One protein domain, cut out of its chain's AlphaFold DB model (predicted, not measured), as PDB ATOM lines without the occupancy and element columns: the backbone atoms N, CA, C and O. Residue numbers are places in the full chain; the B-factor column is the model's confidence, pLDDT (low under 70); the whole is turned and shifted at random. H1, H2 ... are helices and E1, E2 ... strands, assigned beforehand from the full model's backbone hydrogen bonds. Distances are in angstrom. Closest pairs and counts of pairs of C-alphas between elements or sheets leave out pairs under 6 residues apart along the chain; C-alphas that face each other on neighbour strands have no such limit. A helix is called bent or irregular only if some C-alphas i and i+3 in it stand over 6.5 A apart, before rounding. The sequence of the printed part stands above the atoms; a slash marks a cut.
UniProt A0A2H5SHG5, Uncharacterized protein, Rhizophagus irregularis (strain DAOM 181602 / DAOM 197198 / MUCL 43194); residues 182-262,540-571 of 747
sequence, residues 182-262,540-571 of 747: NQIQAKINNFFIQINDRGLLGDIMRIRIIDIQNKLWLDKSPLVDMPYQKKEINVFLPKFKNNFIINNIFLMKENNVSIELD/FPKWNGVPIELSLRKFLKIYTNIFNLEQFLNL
ATOM      1  N   ASN A 182     -38.626 -37.618  30.049       94.69
ATOM      2  CA  ASN A 182     -40.034 -38.005  30.148       94.69
ATOM      3  C   ASN A 182     -40.425 -38.358  31.592       94.69
ATOM      4  O   ASN A 182     -41.486 -37.953  32.063       94.69
ATOM      5  N   GLN A 183     -39.545 -39.052  32.326       95.25
ATOM      6  CA  GLN A 183     -39.755 -39.341  33.743       95.25
ATOM      7  C   GLN A 183     -39.833 -38.053  34.570       95.25
ATOM      8  O   GLN A 183     -40.759 -37.920  35.360       95.25
ATOM      9  N   ILE A 184     -38.912 -37.102  34.394       93.94
ATOM     10  CA  ILE A 184     -38.948 -35.814  35.109       93.94
ATOM     11  C   ILE A 184     -40.285 -35.108  34.864       93.94
ATOM     12  O   ILE A 184     -40.981 -34.758  35.817       93.94
ATOM     13  N   GLN A 185     -40.674 -34.977  33.592       92.62
ATOM     14  CA  GLN A 185     -41.926 -34.336  33.185       92.62
ATOM     15  C   GLN A 185     -43.149 -35.002  33.824       92.62
ATOM     16  O   GLN A 185     -44.012 -34.305  34.351       92.62
ATOM     17  N   ALA A 186     -43.230 -36.334  33.800       93.75
ATOM     18  CA  ALA A 186     -44.376 -37.067  34.328       93.75
ATOM     19  C   ALA A 186     -44.397 -37.107  35.864       93.75
ATOM     20  O   ALA A 186     -45.424 -36.831  36.480       93.75
ATOM     21  N   LYS A 187     -43.269 -37.440  36.504       95.12
ATOM     22  CA  LYS A 187     -43.182 -37.652  37.957       95.12
ATOM     23  C   LYS A 187     -43.369 -36.369  38.735       95.12
ATOM     24  O   LYS A 187     -44.214 -36.336  39.623       95.12
ATOM     25  N   ILE A 188     -42.634 -35.318  38.372       94.31
ATOM     26  CA  ILE A 188     -42.736 -34.041  39.073       94.31
ATOM     27  C   ILE A 188     -44.154 -33.488  38.903       94.31
ATOM     28  O   ILE A 188     -44.795 -33.153  39.892       94.31
ATOM     29  N   ASN A 189     -44.693 -33.478  37.680       92.75
ATOM     30  CA  ASN A 189     -46.051 -32.994  37.434       92.75
ATOM     31  C   ASN A 189     -47.107 -33.772  38.237       92.75
ATOM     32  O   ASN A 189     -47.927 -33.163  38.918       92.75
ATOM     33  N   ASN A 190     -47.065 -35.107  38.214       93.50
ATOM     34  CA  ASN A 190     -48.020 -35.930  38.958       93.50
ATOM     35  C   ASN A 190     -47.865 -35.762  40.472       93.50
ATOM     36  O   ASN A 190     -48.861 -35.774  41.188       93.50
ATOM     37  N   PHE A 191     -46.643 -35.571  40.965       94.25
ATOM     38  CA  PHE A 191     -46.402 -35.296  42.376       94.25
ATOM     39  C   PHE A 191     -47.002 -33.949  42.802       94.25
ATOM     40  O   PHE A 191     -47.667 -33.893  43.831       94.25
ATOM     41  N   PHE A 192     -46.871 -32.898  41.982       91.50
ATOM     42  CA  PHE A 192     -47.529 -31.608  42.228       91.50
ATOM     43  C   PHE A 192     -49.057 -31.703  42.207       91.50
ATOM     44  O   PHE A 192     -49.709 -31.056  43.023       91.50
ATOM     45  N   ILE A 193     -49.627 -32.526  41.321       90.88
ATOM     46  CA  ILE A 193     -51.070 -32.812  41.316       90.88
ATOM     47  C   ILE A 193     -51.473 -33.503  42.627       90.88
ATOM     48  O   ILE A 193     -52.425 -33.083  43.267       90.88
ATOM     49  N   GLN A 194     -50.716 -34.512  43.070       91.56
ATOM     50  CA  GLN A 194     -51.008 -35.277  44.291       91.56
ATOM     51  C   GLN A 194     -50.946 -34.433  45.571       91.56
ATOM     52  O   GLN A 194     -51.791 -34.596  46.445       91.56
ATOM     53  N   ILE A 195     -49.952 -33.549  45.715       89.69
ATOM     54  CA  ILE A 195     -49.804 -32.719  46.927       89.69
ATOM     55  C   ILE A 195     -50.794 -31.546  46.974       89.69
ATOM     56  O   ILE A 195     -51.096 -31.059  48.061       89.69
ATOM     57  N   ASN A 196     -51.283 -31.093  45.814       88.06
ATOM     58  CA  ASN A 196     -52.283 -30.027  45.700       88.06
ATOM     59  C   ASN A 196     -53.720 -30.550  45.579       88.06
ATOM     60  O   ASN A 196     -54.651 -29.747  45.493       88.06
ATOM     61  N   ASP A 197     -53.908 -31.869  45.568       89.81
ATOM     62  CA  ASP A 197     -55.232 -32.474  45.560       89.81
ATOM     63  C   ASP A 197     -56.024 -32.065  46.814       89.81
ATOM     64  O   ASP A 197     -55.469 -31.893  47.905       89.81
ATOM     65  N   ARG A 198     -57.332 -31.867  46.648       85.31
ATOM     66  CA  ARG A 198     -58.232 -31.420  47.725       85.31
ATOM     67  C   ARG A 198     -59.031 -32.551  48.356       85.31
ATOM     68  O   ARG A 198     -59.682 -32.316  49.366       85.31
ATOM     69  N   GLY A 199     -59.032 -33.725  47.736       89.38
ATOM     70  CA  GLY A 199     -59.763 -34.881  48.217       89.38
ATOM     71  C   GLY A 199     -58.918 -35.759  49.134       89.38
ATOM     72  O   GLY A 199     -57.869 -35.371  49.655       89.38
ATOM     73  N   LEU A 200     -59.376 -37.005  49.272       92.38
ATOM     74  CA  LEU A 200     -58.730 -38.041  50.077       92.38
ATOM     75  C   LEU A 200     -57.250 -38.238  49.709       92.38
ATOM     76  O   LEU A 200     -56.420 -38.470  50.586       92.38
ATOM     77  N   LEU A 201     -56.902 -38.138  48.423       91.00
ATOM     78  CA  LEU A 201     -55.524 -38.294  47.964       91.00
ATOM     79  C   LEU A 201     -54.621 -37.202  48.553       91.00
ATOM     80  O   LEU A 201     -53.562 -37.526  49.093       91.00
ATOM     81  N   GLY A 202     -55.048 -35.940  48.505       89.56
ATOM     82  CA  GLY A 202     -54.314 -34.824  49.101       89.56
ATOM     83  C   GLY A 202     -54.111 -34.968  50.609       89.56
ATOM     84  O   GLY A 202     -53.011 -34.726  51.121       89.56
ATOM     85  N   ASP A 203     -55.132 -35.430  51.331       89.00
ATOM     86  CA  ASP A 203     -55.037 -35.669  52.775       89.00
ATOM     87  C   ASP A 203     -54.108 -36.844  53.113       89.00
ATOM     88  O   ASP A 203     -53.243 -36.713  53.986       89.00
ATOM     89  N   ILE A 204     -54.184 -37.954  52.366       92.00
ATOM     90  CA  ILE A 204     -53.233 -39.071  52.481       92.00
ATOM     91  C   ILE A 204     -51.806 -38.573  52.238       92.00
ATOM     92  O   ILE A 204     -50.891 -38.915  52.993       92.00
ATOM     93  N   MET A 205     -51.589 -37.750  51.209       91.56
ATOM     94  CA  MET A 205     -50.269 -37.196  50.911       91.56
ATOM     95  C   MET A 205     -49.753 -36.320  52.053       91.56
ATOM     96  O   MET A 205     -48.607 -36.501  52.474       91.56
ATOM     97  N   ARG A 206     -50.595 -35.448  52.621       88.88
ATOM     98  CA  ARG A 206     -50.244 -34.615  53.783       88.88
ATOM     99  C   ARG A 206     -49.830 -35.470  54.981       88.88
ATOM    100  O   ARG A 206     -48.760 -35.242  55.545       88.88
ATOM    101  N   ILE A 207     -50.615 -36.494  55.322       91.25
ATOM    102  CA  ILE A 207     -50.311 -37.425  56.422       91.25
ATOM    103  C   ILE A 207     -48.985 -38.151  56.170       91.25
ATOM    104  O   ILE A 207     -48.139 -38.229  57.063       91.25
ATOM    105  N   ARG A 208     -48.750 -38.648  54.948       93.19
ATOM    106  CA  ARG A 208     -47.496 -39.335  54.597       93.19
ATOM    107  C   ARG A 208     -46.285 -38.407  54.656       93.19
ATOM    108  O   ARG A 208     -45.214 -38.848  55.068       93.19
ATOM    109  N   ILE A 209     -46.433 -37.142  54.269       92.19
ATOM    110  CA  ILE A 209     -45.367 -36.137  54.375       92.19
ATOM    111  C   ILE A 209     -45.051 -35.839  55.847       92.19
ATOM    112  O   ILE A 209     -43.875 -35.825  56.203       92.19
ATOM    113  N   ILE A 210     -46.064 -35.693  56.710       91.31
ATOM    114  CA  ILE A 210     -45.886 -35.531  58.166       91.31
ATOM    115  C   ILE A 210     -45.198 -36.756  58.775       91.31
ATOM    116  O   ILE A 210     -44.274 -36.634  59.580       91.31
ATOM    117  N   ASP A 211     -45.606 -37.960  58.381       93.25
ATOM    118  CA  ASP A 211     -44.973 -39.199  58.830       93.25
ATOM    119  C   ASP A 211     -43.496 -39.267  58.404       93.25
ATOM    120  O   ASP A 211     -42.630 -39.628  59.206       93.25
ATOM    121  N   ILE A 212     -43.168 -38.847  57.177       94.38
ATOM    122  CA  ILE A 212     -41.776 -38.733  56.720       94.38
ATOM    123  C   ILE A 212     -41.026 -37.666  57.521       94.38
ATOM    124  O   ILE A 212     -39.925 -37.958  57.985       94.38
ATOM    125  N   GLN A 213     -41.607 -36.483  57.741       93.38
ATOM    126  CA  GLN A 213     -41.024 -35.418  58.565       93.38
ATOM    127  C   GLN A 213     -40.669 -35.941  59.963       93.38
ATOM    128  O   GLN A 213     -39.534 -35.796  60.413       93.38
ATOM    129  N   ASN A 214     -41.595 -36.643  60.618       92.62
ATOM    130  CA  ASN A 214     -41.389 -37.241  61.936       92.62
ATOM    131  C   ASN A 214     -40.351 -38.370  61.918       92.62
ATOM    132  O   ASN A 214     -39.558 -38.524  62.852       92.62
ATOM    133  N   LYS A 215     -40.330 -39.189  60.860       92.94
ATOM    134  CA  LYS A 215     -39.340 -40.262  60.722       92.94
ATOM    135  C   LYS A 215     -37.939 -39.728  60.445       92.94
ATOM    136  O   LYS A 215     -36.995 -40.351  60.933       92.94
ATOM    137  N   LEU A 216     -37.824 -38.621  59.712       93.81
ATOM    138  CA  LEU A 216     -36.589 -37.871  59.472       93.81
ATOM    139  C   LEU A 216     -36.225 -36.935  60.634       93.81
ATOM    140  O   LEU A 216     -35.088 -36.486  60.710       93.81
ATOM    141  N   TRP A 217     -37.158 -36.724  61.564       94.19
ATOM    142  CA  TRP A 217     -37.018 -35.842  62.717       94.19
ATOM    143  C   TRP A 217     -36.653 -34.410  62.297       94.19
ATOM    144  O   TRP A 217     -35.647 -33.870  62.729       94.19
ATOM    145  N   LEU A 218     -37.468 -33.816  61.422       92.94
ATOM    146  CA  LEU A 218     -37.283 -32.450  60.920       92.94
ATOM    147  C   LEU A 218     -38.286 -31.478  61.554       92.94
ATOM    148  O   LEU A 218     -39.417 -31.853  61.873       92.94
ATOM    149  N   ASP A 219     -37.886 -30.216  61.704       89.44
ATOM    150  CA  ASP A 219     -38.736 -29.139  62.222       89.44
ATOM    151  C   ASP A 219     -39.729 -28.614  61.183       89.44
ATOM    152  O   ASP A 219     -40.785 -28.111  61.553       89.44
ATOM    153  N   LYS A 220     -39.416 -28.749  59.892       88.00
ATOM    154  CA  LYS A 220     -40.272 -28.341  58.772       88.00
ATOM    155  C   LYS A 220     -40.550 -29.512  57.842       88.00
ATOM    156  O   LYS A 220     -39.827 -30.509  57.830       88.00
ATOM    157  N   SER A 221     -41.587 -29.352  57.022       88.88
ATOM    158  CA  SER A 221     -41.908 -30.304  55.964       88.88
ATOM    159  C   SER A 221     -40.705 -30.551  55.032       88.88
ATOM    160  O   SER A 221     -40.128 -29.586  54.519       88.88
ATOM    161  N   PRO A 222     -40.379 -31.823  54.719       91.69
ATOM    162  CA  PRO A 222     -39.311 -32.178  53.782       91.69
ATOM    163  C   PRO A 222     -39.585 -31.716  52.342       91.69
ATOM    164  O   PRO A 222     -38.688 -31.776  51.506       91.69
ATOM    165  N   LEU A 223     -40.811 -31.272  52.031       88.88
ATOM    166  CA  LEU A 223     -41.135 -30.620  50.758       88.88
ATOM    167  C   LEU A 223     -40.487 -29.237  50.621       88.88
ATOM    168  O   LEU A 223     -40.143 -28.828  49.516       88.88
ATOM    169  N   VAL A 224     -40.378 -28.514  51.734       85.12
ATOM    170  CA  VAL A 224     -39.891 -27.131  51.769       85.12
ATOM    171  C   VAL A 224     -38.387 -27.122  51.951       85.12
ATOM    172  O   VAL A 224     -37.677 -26.429  51.230       85.12
ATOM    173  N   ASP A 225     -37.911 -27.912  52.910       86.56
ATOM    174  CA  ASP A 225     -36.495 -28.016  53.206       86.56
ATOM    175  C   ASP A 225     -36.105 -29.476  53.438       86.56
ATOM    176  O   ASP A 225     -36.520 -30.121  54.402       86.56
ATOM    177  N   MET A 226     -35.302 -29.999  52.512       91.81
ATOM    178  CA  MET A 226     -34.731 -31.337  52.579       91.81
ATOM    179  C   MET A 226     -33.217 -31.210  52.816       91.81
ATOM    180  O   MET A 226     -32.459 -31.063  51.841       91.81
ATOM    181  N   PRO A 227     -32.754 -31.286  54.082       92.12
ATOM    182  CA  PRO A 227     -31.372 -30.961  54.447       92.12
ATOM    183  C   PRO A 227     -30.375 -32.056  54.053       92.12
ATOM    184  O   PRO A 227     -29.170 -31.817  53.996       92.12
ATOM    185  N   TYR A 228     -30.861 -33.268  53.778       93.38
ATOM    186  CA  TYR A 228     -30.020 -34.416  53.450       93.38
ATOM    187  C   TYR A 228     -29.767 -34.537  51.953       93.38
ATOM    188  O   TYR A 228     -30.580 -34.132  51.119       93.38
ATOM    189  N   GLN A 229     -28.662 -35.188  51.605       91.94
ATOM    190  CA  GLN A 229     -28.422 -35.669  50.249       91.94
ATOM    191  C   GLN A 229     -28.975 -37.086  50.060       91.94
ATOM    192  O   GLN A 229     -29.009 -37.904  50.983       91.94
ATOM    193  N   LYS A 230     -29.314 -37.437  48.817       91.19
ATOM    194  CA  LYS A 230     -29.799 -38.780  48.450       91.19
ATOM    195  C   LYS A 230     -28.840 -39.895  48.875       91.19
ATOM    196  O   LYS A 230     -29.267 -40.935  49.373       91.19
ATOM    197  N   LYS A 231     -27.528 -39.667  48.734       91.69
ATOM    198  CA  LYS A 231     -26.486 -40.611  49.176       91.69
ATOM    199  C   LYS A 231     -26.538 -40.854  50.688       91.69
ATOM    200  O   LYS A 231     -26.402 -41.994  51.116       91.69
ATOM    201  N   GLU A 232     -26.777 -39.818  51.488       92.12
ATOM    202  CA  GLU A 232     -26.837 -39.924  52.950       92.12
ATOM    203  C   GLU A 232     -28.052 -40.735  53.400       92.12
ATOM    204  O   GLU A 232     -27.908 -41.637  54.226       92.12
ATOM    205  N   ILE A 233     -29.224 -40.495  52.800       92.62
ATOM    206  CA  ILE A 233     -30.422 -41.307  53.061       92.62
ATOM    207  C   ILE A 233     -30.175 -42.771  52.713       92.62
ATOM    208  O   ILE A 233     -30.484 -43.649  53.514       92.62
ATOM    209  N   ASN A 234     -29.555 -43.050  51.569       91.12
ATOM    210  CA  ASN A 234     -29.280 -44.423  51.155       91.12
ATOM    211  C   ASN A 234     -28.349 -45.165  52.126       91.12
ATOM    212  O   ASN A 234     -28.511 -46.370  52.312       91.12
ATOM    213  N   VAL A 235     -27.394 -44.456  52.737       92.81
ATOM    214  CA  VAL A 235     -26.419 -45.028  53.678       92.81
ATOM    215  C   VAL A 235     -27.016 -45.198  55.077       92.81
ATOM    216  O   VAL A 235     -26.945 -46.282  55.651       92.81
ATOM    217  N   PHE A 236     -27.607 -44.145  55.644       92.00
ATOM    218  CA  PHE A 236     -28.048 -44.147  57.045       92.00
ATOM    219  C   PHE A 236     -29.482 -44.660  57.232       92.00
ATOM    220  O   PHE A 236     -29.842 -45.136  58.311       92.00
ATOM    221  N   LEU A 237     -30.302 -44.585  56.184       91.81
ATOM    222  CA  LEU A 237     -31.726 -44.901  56.189       91.81
ATOM    223  C   LEU A 237     -32.107 -45.780  54.975       91.81
ATOM    224  O   LEU A 237     -32.996 -45.419  54.205       91.81
ATOM    225  N   PRO A 238     -31.517 -46.982  54.808       88.88
ATOM    226  CA  PRO A 238     -31.693 -47.807  53.604       88.88
ATOM    227  C   PRO A 238     -33.155 -48.184  53.309       88.88
ATOM    228  O   PRO A 238     -33.524 -48.355  52.152       88.88
ATOM    229  N   LYS A 239     -34.018 -48.234  54.334       86.81
ATOM    230  CA  LYS A 239     -35.470 -48.458  54.181       86.81
ATOM    231  C   LYS A 239     -36.189 -47.353  53.399       86.81
ATOM    232  O   LYS A 239     -37.294 -47.570  52.927       86.81
ATOM    233  N   PHE A 240     -35.585 -46.174  53.293       89.19
ATOM    234  CA  PHE A 240     -36.126 -45.031  52.566       89.19
ATOM    235  C   PHE A 240     -35.538 -44.869  51.164       89.19
ATOM    236  O   PHE A 240     -36.019 -44.027  50.412       89.19
ATOM    237  N   LYS A 241     -34.547 -45.688  50.787       88.69
ATOM    238  CA  LYS A 241     -33.849 -45.616  49.494       88.69
ATOM    239  C   LYS A 241     -34.804 -45.582  48.297       88.69
ATOM    240  O   LYS A 241     -34.601 -44.815  47.361       88.69
ATOM    241  N   ASN A 242     -35.853 -46.401  48.335       89.25
ATOM    242  CA  ASN A 242     -36.835 -46.509  47.255       89.25
ATOM    243  C   ASN A 242     -38.177 -45.839  47.599       89.25
ATOM    244  O   ASN A 242     -39.152 -46.020  46.878       89.25
ATOM    245  N   ASN A 243     -38.245 -45.042  48.670       92.88
ATOM    246  CA  ASN A 243     -39.484 -44.373  49.051       92.88
ATOM    247  C   ASN A 243     -39.914 -43.373  47.964       92.88
ATOM    248  O   ASN A 243     -39.160 -42.466  47.611       92.88
ATOM    249  N   PHE A 244     -41.138 -43.533  47.458       92.19
ATOM    250  CA  PHE A 244     -41.671 -42.742  46.348       92.19
ATOM    251  C   PHE A 244     -41.663 -41.228  46.608       92.19
ATOM    252  O   PHE A 244     -41.227 -40.462  45.753       92.19
ATOM    253  N   ILE A 245     -42.102 -40.782  47.790       94.06
ATOM    254  CA  ILE A 245     -42.208 -39.350  48.119       94.06
ATOM    255  C   ILE A 245     -40.812 -38.733  48.224       94.06
ATOM    256  O   ILE A 245     -40.533 -37.724  47.586       94.06
ATOM    257  N   ILE A 246     -39.904 -39.381  48.961       94.94
ATOM    258  CA  ILE A 246     -38.520 -38.906  49.113       94.94
ATOM    259  C   ILE A 246     -37.804 -38.852  47.760       94.94
ATOM    260  O   ILE A 246     -37.095 -37.890  47.474       94.94
ATOM    261  N   ASN A 247     -37.999 -39.859  46.907       94.62
ATOM    262  CA  ASN A 247     -37.384 -39.867  45.586       94.62
ATOM    263  C   ASN A 247     -37.957 -38.789  44.657       94.62
ATOM    264  O   ASN A 247     -37.188 -38.256  43.864       94.62
ATOM    265  N   ASN A 248     -39.240 -38.418  44.769       95.38
ATOM    266  CA  ASN A 248     -39.783 -37.254  44.054       95.38
ATOM    267  C   ASN A 248     -39.182 -35.940  44.569       95.38
ATOM    268  O   ASN A 248     -38.783 -35.113  43.757       95.38
ATOM    269  N   ILE A 249     -39.038 -35.773  45.889       94.94
ATOM    270  CA  ILE A 249     -38.386 -34.589  46.481       94.94
ATOM    271  C   ILE A 249     -36.949 -34.453  45.961       94.94
ATOM    272  O   ILE A 249     -36.534 -33.374  45.541       94.94
ATOM    273  N   PHE A 250     -36.187 -35.552  45.925       95.19
ATOM    274  CA  PHE A 250     -34.848 -35.528  45.339       95.19
ATOM    275  C   PHE A 250     -34.863 -35.272  43.836       95.19
ATOM    276  O   PHE A 250     -34.019 -34.520  43.367       95.19
ATOM    277  N   LEU A 251     -35.815 -35.842  43.092       94.62
ATOM    278  CA  LEU A 251     -35.950 -35.596  41.657       94.62
ATOM    279  C   LEU A 251     -36.220 -34.112  41.367       94.62
ATOM    280  O   LEU A 251     -35.645 -33.561  40.435       94.62
ATOM    281  N   MET A 252     -37.041 -33.452  42.186       93.06
ATOM    282  CA  MET A 252     -37.280 -32.009  42.108       93.06
ATOM    283  C   MET A 252     -36.004 -31.214  42.389       93.06
ATOM    284  O   MET A 252     -35.604 -30.394  41.564       93.06
ATOM    285  N   LYS A 253     -35.315 -31.518  43.498       91.06
ATOM    286  CA  LYS A 253     -34.068 -30.847  43.898       91.06
ATOM    287  C   LYS A 253     -32.952 -31.009  42.860       91.06
ATOM    288  O   LYS A 253     -32.270 -30.041  42.558       91.06
ATOM    289  N   GLU A 254     -32.792 -32.207  42.293       90.25
ATOM    290  CA  GLU A 254     -31.822 -32.509  41.225       90.25
ATOM    291  C   GLU A 254     -32.106 -31.710  39.933       90.25
ATOM    292  O   GLU A 254     -31.187 -31.481  39.154       90.25
ATOM    293  N   ASN A 255     -33.348 -31.257  39.717       86.56
ATOM    294  CA  ASN A 255     -33.768 -30.475  38.546       86.56
ATOM    295  C   ASN A 255     -34.070 -29.000  38.879       86.56
ATOM    296  O   ASN A 255     -34.760 -28.325  38.115       86.56
ATOM    297  N   ASN A 256     -33.576 -28.505  40.021       85.00
ATOM    298  CA  ASN A 256     -33.773 -27.136  40.512       85.00
ATOM    299  C   ASN A 256     -35.242 -26.693  40.618       85.00
ATOM    300  O   ASN A 256     -35.544 -25.499  40.545       85.00
ATOM    301  N   VAL A 257     -36.159 -27.647  40.798       87.06
ATOM    302  CA  VAL A 257     -37.569 -27.371  41.069       87.06
ATOM    303  C   VAL A 257     -37.765 -27.287  42.578       87.06
ATOM    304  O   VAL A 257     -37.462 -28.233  43.306       87.06
ATOM    305  N   SER A 258     -38.282 -26.161  43.053       87.38
ATOM    306  CA  SER A 258     -38.638 -25.929  44.451       87.38
ATOM    307  C   SER A 258     -40.113 -25.556  44.580       87.38
ATOM    308  O   SER A 258     -40.844 -25.487  43.588       87.38
ATOM    309  N   ILE A 259     -40.577 -25.389  45.816       86.00
ATOM    310  CA  ILE A 259     -41.971 -25.083  46.122       86.00
ATOM    311  C   ILE A 259     -42.037 -23.715  46.795       86.00
ATOM    312  O   ILE A 259     -41.326 -23.452  47.764       86.00
ATOM    313  N   GLU A 260     -42.916 -22.861  46.293       78.38
ATOM    314  CA  GLU A 260     -43.447 -21.714  47.010       78.38
ATOM    315  C   GLU A 260     -44.777 -22.085  47.652       78.38
ATOM    316  O   GLU A 260     -45.594 -22.801  47.077       78.38
ATOM    317  N   LEU A 261     -44.969 -21.623  48.876       73.56
ATOM    318  CA  LEU A 261     -46.211 -21.820  49.599       73.56
ATOM    319  C   LEU A 261     -47.091 -20.605  49.407       73.56
ATOM    320  O   LEU A 261     -46.588 -19.478  49.408       73.56
ATOM    321  N   ASP A 262     -48.395 -20.843  49.329       66.06
ATOM    322  CA  ASP A 262     -49.345 -19.757  49.489       66.06
ATOM    323  C   ASP A 262     -49.127 -19.099  50.864       66.06
ATOM    324  O   ASP A 262     -49.154 -19.751  51.915       66.06
ATOM    325  N   PHE A 540     -47.034 -23.973  45.022       82.88
ATOM    326  CA  PHE A 540     -46.721 -23.383  43.729       82.88
ATOM    327  C   PHE A 540     -45.304 -23.781  43.276       82.88
ATOM    328  O   PHE A 540     -44.361 -23.687  44.064       82.88
ATOM    329  N   PRO A 541     -45.103 -24.263  42.040       85.06
ATOM    330  CA  PRO A 541     -43.784 -24.680  41.579       85.06
ATOM    331  C   PRO A 541     -42.880 -23.482  41.235       85.06
ATOM    332  O   PRO A 541     -43.293 -22.539  40.559       85.06
ATOM    333  N   LYS A 542     -41.611 -23.565  41.643       81.56
ATOM    334  CA  LYS A 542     -40.520 -22.649  41.278       81.56
ATOM    335  C   LYS A 542     -39.415 -23.398  40.545       81.56
ATOM    336  O   LYS A 542     -39.138 -24.545  40.874       81.56
ATOM    337  N   TRP A 543     -38.738 -22.743  39.610       82.00
ATOM    338  CA  TRP A 543     -37.502 -23.221  38.997       82.00
ATOM    339  C   TRP A 543     -36.388 -22.202  39.230       82.00
ATOM    340  O   TRP A 543     -36.562 -21.027  38.926       82.00
ATOM    341  N   ASN A 544     -35.261 -22.623  39.817       77.38
ATOM    342  CA  ASN A 544     -34.167 -21.719  40.215       77.38
ATOM    343  C   ASN A 544     -34.634 -20.504  41.051       77.38
ATOM    344  O   ASN A 544     -34.104 -19.404  40.938       77.38
ATOM    345  N   GLY A 545     -35.659 -20.695  41.889       72.44
ATOM    346  CA  GLY A 545     -36.245 -19.626  42.708       72.44
ATOM    347  C   GLY A 545     -37.277 -18.746  41.991       72.44
ATOM    348  O   GLY A 545     -37.963 -17.977  42.663       72.44
ATOM    349  N   VAL A 546     -37.454 -18.902  40.677       72.19
ATOM    350  CA  VAL A 546     -38.429 -18.156  39.869       72.19
ATOM    351  C   VAL A 546     -39.744 -18.943  39.766       72.19
ATOM    352  O   VAL A 546     -39.700 -20.131  39.440       72.19
ATOM    353  N   PRO A 547     -40.914 -18.340  40.048       74.38
ATOM    354  CA  PRO A 547     -42.214 -18.992  39.865       74.38
ATOM    355  C   PRO A 547     -42.432 -19.484  38.430       74.38
ATOM    356  O   PRO A 547     -42.070 -18.811  37.468       74.38
ATOM    357  N   ILE A 548     -43.025 -20.671  38.282       71.50
ATOM    358  CA  ILE A 548     -43.362 -21.233  36.971       71.50
ATOM    359  C   ILE A 548     -44.825 -20.914  36.659       71.50
ATOM    360  O   ILE A 548     -45.731 -21.464  37.276       71.50
ATOM    361  N   GLU A 549     -45.049 -20.058  35.667       68.62
ATOM    362  CA  GLU A 549     -46.394 -19.608  35.265       68.62
ATOM    363  C   GLU A 549     -47.081 -20.560  34.274       68.62
ATOM    364  O   GLU A 549     -48.306 -20.619  34.170       68.62
ATOM    365  N   LEU A 550     -46.291 -21.339  33.533       67.94
ATOM    366  CA  LEU A 550     -46.793 -22.382  32.642       67.94
ATOM    367  C   LEU A 550     -47.219 -23.624  33.423       67.94
ATOM    368  O   LEU A 550     -46.692 -23.929  34.490       67.94
ATOM    369  N   SER A 551     -48.060 -24.459  32.802       81.25
ATOM    370  CA  SER A 551     -48.235 -25.834  33.279       81.25
ATOM    371  C   SER A 551     -46.863 -26.510  33.417       81.25
ATOM    372  O   SER A 551     -46.085 -26.527  32.452       81.25
ATOM    373  N   LEU A 552     -46.586 -27.099  34.581       82.38
ATOM    374  CA  LEU A 552     -45.268 -27.630  34.935       82.38
ATOM    375  C   LEU A 552     -44.728 -28.630  33.902       82.38
ATOM    376  O   LEU A 552     -43.569 -28.547  33.499       82.38
ATOM    377  N   ARG A 553     -45.584 -29.524  33.388       85.25
ATOM    378  CA  ARG A 553     -45.216 -30.467  32.316       85.25
ATOM    379  C   ARG A 553     -44.752 -29.760  31.034       85.25
ATOM    380  O   ARG A 553     -43.762 -30.181  30.439       85.25
ATOM    381  N   LYS A 554     -45.437 -28.688  30.608       81.50
ATOM    382  CA  LYS A 554     -45.066 -27.894  29.417       81.50
ATOM    383  C   LYS A 554     -43.743 -27.163  29.635       81.50
ATOM    384  O   LYS A 554     -42.894 -27.217  28.751       81.50
ATOM    385  N   PHE A 555     -43.550 -26.555  30.807       82.62
ATOM    386  CA  PHE A 555     -42.286 -25.913  31.174       82.62
ATOM    387  C   PHE A 555     -41.114 -26.902  31.113       82.62
ATOM    388  O   PHE A 555     -40.153 -26.674  30.384       82.62
ATOM    389  N   LEU A 556     -41.227 -28.051  31.790       82.12
ATOM    390  CA  LEU A 556     -40.172 -29.072  31.820       82.12
ATOM    391  C   LEU A 556     -39.865 -29.638  30.422       82.12
ATOM    392  O   LEU A 556     -38.712 -29.954  30.118       82.12
ATOM    393  N   LYS A 557     -40.875 -29.734  29.547       82.00
ATOM    394  CA  LYS A 557     -40.690 -30.110  28.138       82.00
ATOM    395  C   LYS A 557     -39.890 -29.059  27.366       82.00
ATOM    396  O   LYS A 557     -38.958 -29.427  26.658       82.00
ATOM    397  N   ILE A 558     -40.230 -27.777  27.510       78.31
ATOM    398  CA  ILE A 558     -39.504 -26.671  26.865       78.31
ATOM    399  C   ILE A 558     -38.057 -26.632  27.363       78.31
ATOM    400  O   ILE A 558     -37.141 -26.612  26.548       78.31
ATOM    401  N   TYR A 559     -37.853 -26.723  28.678       80.19
ATOM    402  CA  TYR A 559     -36.526 -26.776  29.285       80.19
ATOM    403  C   TYR A 559     -35.675 -27.918  28.715       80.19
ATOM    404  O   TYR A 559     -34.544 -27.698  28.296       80.19
ATOM    405  N   THR A 560     -36.241 -29.127  28.622       81.50
ATOM    406  CA  THR A 560     -35.542 -30.283  28.032       81.50
ATOM    407  C   THR A 560     -35.139 -30.014  26.579       81.50
ATOM    408  O   THR A 560     -34.022 -30.332  26.179       81.50
ATOM    409  N   ASN A 561     -36.039 -29.435  25.779       79.00
ATOM    410  CA  ASN A 561     -35.760 -29.129  24.377       79.00
ATOM    411  C   ASN A 561     -34.614 -28.114  24.240       79.00
ATOM    412  O   ASN A 561     -33.714 -28.320  23.430       79.00
ATOM    413  N   ILE A 562     -34.618 -27.063  25.067       75.75
ATOM    414  CA  ILE A 562     -33.552 -26.052  25.101       75.75
ATOM    415  C   ILE A 562     -32.227 -26.690  25.519       75.75
ATOM    416  O   ILE A 562     -31.225 -26.497  24.841       75.75
ATOM    417  N   PHE A 563     -32.226 -27.509  26.574       79.62
ATOM    418  CA  PHE A 563     -31.033 -28.224  27.023       79.62
ATOM    419  C   PHE A 563     -30.445 -29.109  25.914       79.62
ATOM    420  O   PHE A 563     -29.241 -29.097  25.672       79.62
ATOM    421  N   ASN A 564     -31.284 -29.845  25.181       79.31
ATOM    422  CA  ASN A 564     -30.824 -30.684  24.072       79.31
ATOM    423  C   ASN A 564     -30.245 -29.860  22.911       79.31
ATOM    424  O   ASN A 564     -29.265 -30.282  22.291       79.31
ATOM    425  N   LEU A 565     -30.834 -28.697  22.618       79.81
ATOM    426  CA  LEU A 565     -30.313 -27.767  21.618       79.81
ATOM    427  C   LEU A 565     -28.965 -27.180  22.056       79.81
ATOM    428  O   LEU A 565     -28.019 -27.179  21.275       79.81
ATOM    429  N   GLU A 566     -28.843 -26.752  23.310       78.81
ATOM    430  CA  GLU A 566     -27.591 -26.246  23.877       78.81
ATOM    431  C   GLU A 566     -26.473 -27.295  23.792       78.81
ATOM    432  O   GLU A 566     -25.366 -26.990  23.347       78.81
ATOM    433  N   GLN A 567     -26.765 -28.555  24.131       80.69
ATOM    434  CA  GLN A 567     -25.813 -29.665  24.002       80.69
ATOM    435  C   GLN A 567     -25.369 -29.906  22.554       80.69
ATOM    436  O   GLN A 567     -24.243 -30.337  22.312       80.69
ATOM    437  N   PHE A 568     -26.242 -29.656  21.577       83.88
ATOM    438  CA  PHE A 568     -25.873 -29.699  20.166       83.88
ATOM    439  C   PHE A 568     -24.972 -28.516  19.785       83.88
ATOM    440  O   PHE A 568     -23.927 -28.714  19.171       83.88
ATOM    441  N   LEU A 569     -25.325 -27.294  20.178       82.69
ATOM    442  CA  LEU A 569     -24.552 -26.091  19.848       82.69
ATOM    443  C   LEU A 569     -23.167 -26.066  20.512       82.69
ATOM    444  O   LEU A 569     -22.221 -25.530  19.942       82.69
ATOM    445  N   ASN A 570     -23.029 -26.678  21.688       82.94
ATOM    446  CA  ASN A 570     -21.767 -26.769  22.424       82.94
ATOM    447  C   ASN A 570     -20.851 -27.918  21.976       82.94
ATOM    448  O   ASN A 570     -19.790 -28.111  22.569       82.94
ATOM    449  N   LEU A 571     -21.208 -28.667  20.928       83.12
ATOM    450  CA  LEU A 571     -20.267 -29.595  20.303       83.12
ATOM    451  C   LEU A 571     -19.041 -28.824  19.789       83.12
ATOM    452  O   LEU A 571     -19.190 -27.767  19.184       83.12
TER     453      LEU A 571
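What this domain is: This is residues 182 to 262 and 540 to 571 of the 747 residues of an uncharacterized protein of Rhizophagus irregularis (strain DAOM 181602 / DAOM 197198 / MUCL 43194) (UniProt A0A2H5SHG5). A small cluster of helices has one long arm: H1 and H4 meet steeply in its middle, H2 turns off at the last residues of H1 to make a corner, and H5 starts beside the first half of H1 and runs the other way, out into the arm that sticks out, residues 561 to 571, of which 561 to 569 belong to H5. A two-stranded antiparallel sheet, E1 and E2, sits near the last turns of H4 and the first turns of H5, while H3 lies out on the side of H4 away from the sheet. The printed part has 113 residues with five named helices and two named strands, in the order H1, H2, H3, H4, E1, E2, H5, and its class is mostly helix. It is compact, with a radius of gyration of the C-alphas of 15.3 A, and spans 46 by 35 by 22 A.

How they stand to each other: Begin at H1, residues 182 to 196, the hub, which touches three other helices. With residues 194 to 196 alone it touches H2, residues 200 to 216, about perpendicular at 80 degrees; look at the C-alphas of Ile 195 and Gly 202, the closest, 5.4 A apart. H3, residues 230 to 236, touches no helix, but is near H4, residues 244 to 254, where the closest C-alphas, Lys 230 and Phe 250, are 6.8 A apart. H4 touches H1 at a steep tilt of 63 degrees, opposite ways, closest at the C-alphas of Ile 188 and Met 252, 6.6 A. Next find the antiparallel neighbours E1, residues 257 to 261, and E2, residues 540 to 543: N 258 and O 542 are within hydrogen-bond range at 2.8 A, as are N 540 and O 260 at 2.8 A. H5, residues 552 to 569, touches H1 with residues 552 to 557 alone, at a shallow tilt of 26 degrees, opposite ways, closest at the C-alphas of Gln 185 and Arg 553, 5.2 A. In H1, H2, H3, H4 and H5 every O i to N i+4 pair is within hydrogen-bond range.

Where its parts are: Find C-alpha 182 at (-40.034, -38.005, 30.148); from there H1 runs 21.3 A to Asn 196. H2 covers 24.1 A, H3 10.3 A and H4 15.1 A. E1 is 13.4 A long and E2 10.4 A. H5 runs 25.7 A to C-alpha 569 at (-24.552, -26.091, 19.848).

The domain as a whole: Look from C-alpha 200 to C-alpha 571, the two farthest apart, 49.4 A. Residues 263 to 539 are not printed, and C-alphas 262 and 540 are 7.3 A apart across this cut. The link from H2 to H3, residues 217 to 229, is long. Confidence is under 70 at residue 262 and residues 549 to 550.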